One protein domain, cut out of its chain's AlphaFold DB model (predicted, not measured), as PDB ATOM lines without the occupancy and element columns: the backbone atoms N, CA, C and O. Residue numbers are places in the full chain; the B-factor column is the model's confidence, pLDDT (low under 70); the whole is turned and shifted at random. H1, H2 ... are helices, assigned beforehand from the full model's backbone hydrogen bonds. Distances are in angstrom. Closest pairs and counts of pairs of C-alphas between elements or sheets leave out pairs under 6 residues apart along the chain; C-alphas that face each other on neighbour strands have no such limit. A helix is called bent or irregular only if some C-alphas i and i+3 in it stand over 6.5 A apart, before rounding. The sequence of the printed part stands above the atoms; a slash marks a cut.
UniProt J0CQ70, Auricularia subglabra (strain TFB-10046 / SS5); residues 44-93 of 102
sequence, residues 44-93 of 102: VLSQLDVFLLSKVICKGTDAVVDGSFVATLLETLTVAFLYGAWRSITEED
ATOM      1  N   VAL A  44     146.769 202.812 141.459       93.44
ATOM      2  CA  VAL A  44     145.619 203.022 142.351       93.44
ATOM      3  C   VAL A  44     145.959 202.621 143.788       93.44
ATOM      4  O   VAL A  44     145.590 203.339 144.713       93.44
ATOM      5  N   LEU A  45     146.704 201.529 143.988       88.81
ATOM      6  CA  LEU A  45     147.179 201.119 145.312       88.81
ATOM      7  C   LEU A  45     148.121 202.157 145.934       88.81
ATOM      8  O   LEU A  45     147.932 202.497 147.097       88.81
ATOM      9  N   SER A  46     149.045 202.743 145.163       86.50
ATOM     10  CA  SER A  46     149.889 203.853 145.639       86.50
ATOM     11  C   SER A  46     149.043 205.042 146.123       86.50
ATOM     12  O   SER A  46     149.278 205.576 147.206       86.50
ATOM     13  N   GLN A  47     147.981 205.401 145.389       89.12
ATOM     14  CA  GLN A  47     147.066 206.471 145.812       89.12
ATOM     15  C   GLN A  47     146.289 206.115 147.092       89.12
ATOM     16  O   GLN A  47     146.077 206.969 147.957       89.12
ATOM     17  N   LEU A  48     145.861 204.856 147.234       87.56
ATOM     18  CA  LEU A  48     145.170 204.375 148.432       87.56
ATOM     19  C   LEU A  48     146.094 204.344 149.651       87.56
ATOM     20  O   LEU A  48     145.644 204.668 150.750       87.56
ATOM     21  N   ASP A  49     147.374 204.024 149.469       84.00
ATOM     22  CA  ASP A  49     148.343 203.964 150.560       84.00
ATOM     23  C   ASP A  49     148.555 205.326 151.215       84.00
ATOM     24  O   ASP A  49     148.543 205.437 152.447       84.00
ATOM     25  N   VAL A  50     148.622 206.383 150.402       79.12
ATOM     26  CA  VAL A  50     148.726 207.763 150.890       79.12
ATOM     27  C   VAL A  50     147.518 208.139 151.764       79.12
ATOM     28  O   VAL A  50     147.692 208.794 152.796       79.12
ATOM     29  N   PHE A  51     146.306 207.680 151.423       76.62
ATOM     30  CA  PHE A  51     145.071 208.029 152.139       76.62
ATOM     31  C   PHE A  51     144.729 207.126 153.338       76.62
ATOM     32  O   PHE A  51     144.275 207.623 154.373       76.62
ATOM     33  N   LEU A  52     144.900 205.809 153.209       77.94
ATOM     34  CA  LEU A  52     144.458 204.808 154.191       77.94
ATOM     35  C   LEU A  52     145.622 204.232 154.997       77.94
ATOM     36  O   LEU A  52     145.522 204.105 156.221       77.94
ATOM     37  N   LEU A  53     146.725 203.899 154.328       69.12
ATOM     38  CA  LEU A  53     147.812 203.134 154.930       69.12
ATOM     39  C   LEU A  53     148.749 204.013 155.767       69.12
ATOM     40  O   LEU A  53     149.257 203.540 156.781       69.12
ATOM     41  N   SER A  54     148.856 205.312 155.469       69.81
ATOM     42  CA  SER A  54     149.582 206.296 156.295       69.81
ATOM     43  C   SER A  54     149.171 206.262 157.776       69.81
ATOM     44  O   SER A  54     150.020 206.331 158.662       69.81
ATOM     45  N   LYS A  55     147.875 206.089 158.086       74.44
ATOM     46  CA  LYS A  55     147.392 205.973 159.480       74.44
ATOM     47  C   LYS A  55     147.676 204.606 160.106       74.44
ATOM     48  O   LYS A  55     147.867 204.530 161.318       74.44
ATOM     49  N   VAL A  56     147.667 203.540 159.304       75.56
ATOM     50  CA  VAL A  56     147.880 202.158 159.764       75.56
ATOM     51  C   VAL A  56     149.360 201.903 160.036       75.56
ATOM     52  O   VAL A  56     149.696 201.395 161.099       75.56
ATOM     53  N   ILE A  57     150.241 202.319 159.126       70.69
ATOM     54  CA  ILE A  57     151.694 202.173 159.268       70.69
ATOM     55  C   ILE A  57     152.193 203.039 160.423       70.69
ATOM     56  O   ILE A  57     152.877 202.528 161.299       70.69
ATOM     57  N   CYS A  58     151.749 204.296 160.519       71.75
ATOM     58  CA  CYS A  58     152.177 205.187 161.600       71.75
ATOM     59  C   CYS A  58     151.823 204.632 162.999       71.75
ATOM     60  O   CYS A  58     152.632 204.729 163.919       71.75
ATOM     61  N   LYS A  59     150.666 203.962 163.151       76.19
ATOM     62  CA  LYS A  59     150.296 203.238 164.386       76.19
ATOM     63  C   LYS A  59     150.996 201.887 164.561       76.19
ATOM     64  O   LYS A  59     151.162 201.451 165.693       76.19
ATOM     65  N   GLY A  60     151.334 201.202 163.472       77.50
ATOM     66  CA  GLY A  60     151.929 199.864 163.496       77.50
ATOM     67  C   GLY A  60     153.449 199.851 163.667       77.50
ATOM     68  O   GLY A  60     153.990 198.851 164.125       77.50
ATOM     69  N   THR A  61     154.137 200.940 163.319       73.12
ATOM     70  CA  THR A  61     155.607 201.034 163.349       73.12
ATOM     71  C   THR A  61     156.130 202.046 164.370       73.12
ATOM     72  O   THR A  61     157.261 202.496 164.213       73.12
ATOM     73  N   ASP A  62     155.318 202.484 165.340       76.81
ATOM     74  CA  ASP A  62     155.666 203.581 166.268       76.81
ATOM     75  C   ASP A  62     156.232 204.817 165.533       76.81
ATOM     76  O   ASP A  62     157.243 205.403 165.916       76.81
ATOM     77  N   ALA A  63     155.606 205.191 164.411       72.56
ATOM     78  CA  ALA A  63     156.021 206.305 163.549       72.56
ATOM     79  C   ALA A  63     157.463 206.245 162.982       72.56
ATOM     80  O   ALA A  63     157.964 207.250 162.482       72.56
ATOM     81  N   VAL A  64     158.128 205.081 162.999       77.12
ATOM     82  CA  VAL A  64     159.469 204.909 162.405       77.12
ATOM     83  C   VAL A  64     159.441 204.916 160.870       77.12
ATOM     84  O   VAL A  64     160.407 205.346 160.243       77.12
ATOM     85  N   VAL A  65     158.348 204.453 160.254       74.69
ATOM     86  CA  VAL A  65     158.198 204.369 158.794       74.69
ATOM     87  C   VAL A  65     157.019 205.225 158.341       74.69
ATOM     88  O   VAL A  65     155.914 205.106 158.871       74.69
ATOM     89  N   ASP A  66     157.253 206.080 157.345       81.50
ATOM     90  CA  ASP A  66     156.215 206.899 156.719       81.50
ATOM     91  C   ASP A  66     155.548 206.134 155.563       81.50
ATOM     92  O   ASP A  66     156.216 205.504 154.740       81.50
ATOM     93  N   GLY A  67     154.220 206.223 155.472       80.62
ATOM     94  CA  GLY A  67     153.454 205.701 154.341       80.62
ATOM     95  C   GLY A  67     153.884 206.310 153.002       80.62
ATOM     96  O   GLY A  67     153.786 205.640 151.976       80.62
ATOM     97  N   SER A  68     154.451 207.525 153.004       83.88
ATOM     98  CA  SER A  68     155.015 208.163 151.803       83.88
ATOM     99  C   SER A  68     156.172 207.368 151.172       83.88
ATOM    100  O   SER A  68     156.319 207.340 149.946       83.88
ATOM    101  N   PHE A  69     156.956 206.645 151.977       85.00
ATOM    102  CA  PHE A  69     158.032 205.780 151.483       85.00
ATOM    103  C   PHE A  69     157.478 204.545 150.759       85.00
ATOM    104  O   PHE A  69     157.963 204.150 149.701       85.00
ATOM    105  N   VAL A  70     156.416 203.948 151.300       84.56
ATOM    106  CA  VAL A  70     155.753 202.799 150.670       84.56
ATOM    107  C   VAL A  70     155.046 203.229 149.382       84.56
ATOM    108  O   VAL A  70     155.202 202.576 148.351       84.56
ATOM    109  N   ALA A  71     154.365 204.378 149.397       89.19
ATOM    110  CA  ALA A  71     153.701 204.930 148.218       89.19
ATOM    111  C   ALA A  71     154.675 205.178 147.055       89.19
ATOM    112  O   ALA A  71     154.372 204.815 145.915       89.19
ATOM    113  N   THR A  72     155.861 205.727 147.340       90.12
ATOM    114  CA  THR A  72     156.902 205.977 146.327       90.12
ATOM    115  C   THR A  72     157.515 204.686 145.777       90.12
ATOM    116  O   THR A  72     157.818 204.614 144.582       90.12
ATOM    117  N   LEU A  73     157.631 203.624 146.584       90.50
ATOM    118  CA  LEU A  73     158.008 202.294 146.090       90.50
ATOM    119  C   LEU A  73     156.956 201.716 145.132       90.50
ATOM    120  O   LEU A  73     157.315 201.238 144.055       90.50
ATOM    121  N   LEU A  74     155.665 201.790 145.477       88.88
ATOM    122  CA  LEU A  74     154.584 201.319 144.600       88.88
ATOM    123  C   LEU A  74     154.476 202.145 143.310       88.88
ATOM    124  O   LEU A  74     154.204 201.602 142.236       88.88
ATOM    125  N   GLU A  75     154.727 203.448 143.385       93.00
ATOM    126  CA  GLU A  75     154.774 204.319 142.210       93.00
ATOM    127  C   GLU A  75     155.958 203.960 141.300       93.00
ATOM    128  O   GLU A  75     155.802 203.826 140.087       93.00
ATOM    129  N   THR A  76     157.126 203.676 141.879       94.25
ATOM    130  CA  THR A  76     158.291 203.203 141.116       94.25
ATOM    131  C   THR A  76     158.007 201.857 140.440       94.25
ATOM    132  O   THR A  76     158.355 201.657 139.273       94.25
ATOM    133  N   LEU A  77     157.311 200.945 141.127       92.44
ATOM    134  CA  LEU A  77     156.861 199.672 140.551       92.44
ATOM    135  C   LEU A  77     155.857 199.875 139.409       92.44
ATOM    136  O   LEU A  77     155.932 199.181 138.398       92.44
ATOM    137  N   THR A  78     154.963 200.856 139.525       94.94
ATOM    138  CA  THR A  78     154.035 201.238 138.450       94.94
ATOM    139  C   THR A  78     154.799 201.632 137.186       94.94
ATOM    140  O   THR A  78     154.489 201.143 136.097       94.94
ATOM    141  N   VAL A  79     155.831 202.470 137.323       95.31
ATOM    142  CA  VAL A  79     156.687 202.877 136.198       95.31
ATOM    143  C   VAL A  79     157.440 201.677 135.616       95.31
ATOM    144  O   VAL A  79     157.525 201.550 134.394       95.31
ATOM    145  N   ALA A  80     157.927 200.757 136.454       93.06
ATOM    146  CA  ALA A  80     158.591 199.536 135.995       93.06
ATOM    147  C   ALA A  80     157.656 198.633 135.168       93.06
ATOM    148  O   ALA A  80     158.055 198.134 134.114       93.06
ATOM    149  N   PHE A  81     156.397 198.465 135.584       91.31
ATOM    150  CA  PHE A  81     155.405 197.713 134.809       91.31
ATOM    151  C   PHE A  81     155.026 198.411 133.505       91.31
ATOM    152  O   PHE A  81     154.878 197.745 132.481       91.31
ATOM    153  N   LEU A  82     154.930 199.743 133.507       92.25
ATOM    154  CA  LEU A  82     154.682 200.512 132.289       92.25
ATOM    155  C   LEU A  82     155.847 200.386 131.295       92.25
ATOM    156  O   LEU A  82     155.623 200.242 130.094       92.25
ATOM    157  N   TYR A  83     157.085 200.371 131.795       90.69
ATOM    158  CA  TYR A  83     158.267 200.081 130.988       90.69
ATOM    159  C   TYR A  83     158.240 198.653 130.430       90.69
ATOM    160  O   TYR A  83     158.533 198.460 129.254       90.69
ATOM    161  N   GLY A  84     157.827 197.662 131.227       88.19
ATOM    162  CA  GLY A  84     157.611 196.287 130.760       88.19
ATOM    163  C   GLY A  84     156.557 196.192 129.650       88.19
ATOM    164  O   GLY A  84     156.781 195.515 128.650       88.19
ATOM    165  N   ALA A  85     155.454 196.936 129.773       87.19
ATOM    166  CA  ALA A  85     154.426 197.045 128.735       87.19
ATOM    167  C   ALA A  85     154.972 197.670 127.441       87.19
ATOM    168  O   ALA A  85     154.672 197.222 126.340       87.19
ATOM    169  N   TRP A  86     155.795 198.713 127.567       87.31
ATOM    170  CA  TRP A  86     156.451 199.327 126.416       87.31
ATOM    171  C   TRP A  86     157.435 198.357 125.754       87.31
ATOM    172  O   TRP A  86     157.413 198.191 124.536       87.31
ATOM    173  N   ARG A  87     158.237 197.653 126.559       84.94
ATOM    174  CA  ARG A  87     159.193 196.653 126.078       84.94
ATOM    175  C   ARG A  87     158.512 195.493 125.365       84.94
ATOM    176  O   ARG A  87     158.994 195.113 124.303       84.94
ATOM    177  N   SER A  88     157.384 194.995 125.875       79.25
ATOM    178  CA  SER A  88     156.606 193.948 125.197       79.25
ATOM    179  C   SER A  88     155.997 194.425 123.880       79.25
ATOM    180  O   SER A  88     155.764 193.632 122.984       79.25
ATOM    181  N   ILE A  89     155.781 195.722 123.670       81.00
ATOM    182  CA  ILE A  89     155.421 196.198 122.328       81.00
ATOM    183  C   ILE A  89     156.638 196.189 121.398       81.00
ATOM    184  O   ILE A  89     156.500 195.860 120.228       81.00
ATOM    185  N   THR A  90     157.820 196.533 121.909       77.94
ATOM    186  CA  THR A  90     159.014 196.741 121.078       77.94
ATOM    187  C   THR A  90     159.875 195.504 120.831       77.94
ATOM    188  O   THR A  90     160.658 195.533 119.894       77.94
ATOM    189  N   GLU A  91     159.797 194.457 121.659       61.75
ATOM    190  CA  GLU A  91     160.706 193.296 121.575       61.75
ATOM    191  C   GLU A  91     160.087 192.010 121.029       61.75
ATOM    192  O   GLU A  91     160.836 191.156 120.551       61.75
ATOM    193  N   GLU A  92     158.757 191.873 121.053       60.41
ATOM    194  CA  GLU A  92     158.082 190.723 120.421       60.41
ATOM    195  C   GLU A  92     158.409 190.670 118.912       60.41
ATOM    196  O   GLU A  92     158.463 189.594 118.337       60.41
ATOM    197  N   ASP A  93     158.736 191.811 118.289       59.88
ATOM    198  CA  ASP A  93     158.995 191.909 116.845       59.88
ATOM    199  C   ASP A  93     160.446 191.563 116.426       59.88
ATOM    200  O   ASP A  93     160.698 191.330 115.249       59.88
TER     201      ASP A  93
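AT A GLANCE: This is residues 44 to 93 of the 102 residues of a protein of Auricularia subglabra (strain TFB-10046 / SS5) (UniProt J0CQ70). A lopsided helical hairpin: a shorter, kinked helix, H1, runs out, the chain folds back through a short link, and a long helix, H2, returns beside H1 and then sticks out well past it as an arm, residues 79 to 93. H2 and this arm make the length of the whole, and the hairpin end with H1 makes its thicker body. The printed part has 50 residues with two named helices, H1 then H2, and no named strand; the class is all helix. It is only just extended, close to loose, with a radius of gyration of the C-alphas of 15.0 A, and its C-alphas span 51 by 17 by 11 A.

IN THESE COORDINATES: H1 is residues 44 to 60, 22.3 A from first to last C-alpha, and begins at C-alpha 44, (145.619, 203.022, 142.351). It has a kink of 57 degrees near residue 52, and it is neither bent nor irregular, but only just: C-alphas 51 and 54 are 6.4 A apart. H2 is residues 67 to 91, 35.8 A long, from C-alpha 67 at (153.454, 205.701, 154.341) to C-alpha 91 at (160.706, 193.296, 121.575).

HOW THE PARTS SIT: H1 and H2 form a helical hairpin and touch, with 20 pairs of C-alphas within 8 A. H2 touches H1 with residues 67 to 75 alone. Their closest C-alphas, those of Ser 54 and Gly 67, are 4.4 A apart. They run opposite ways at a shallow tilt of 29 degrees. In H2 every O i to N i+4 pair is within hydrogen-bond range; in H1, 9 of 13 are.

THE WHOLE: The two C-alphas farthest apart, those of Asp 62 and Asp 93, are 50.9 A apart. Residues 79 to 93 stand free, of which 79 to 91 belong to H2; the body without them spans 28 by 15 by 9 A. The printed part has no cut, and the link from H1 to H2, 6 residues, is short. The mean pLDDT of the printed part is 82.0, with residues 53 to 54 and 91 to 93 under 70.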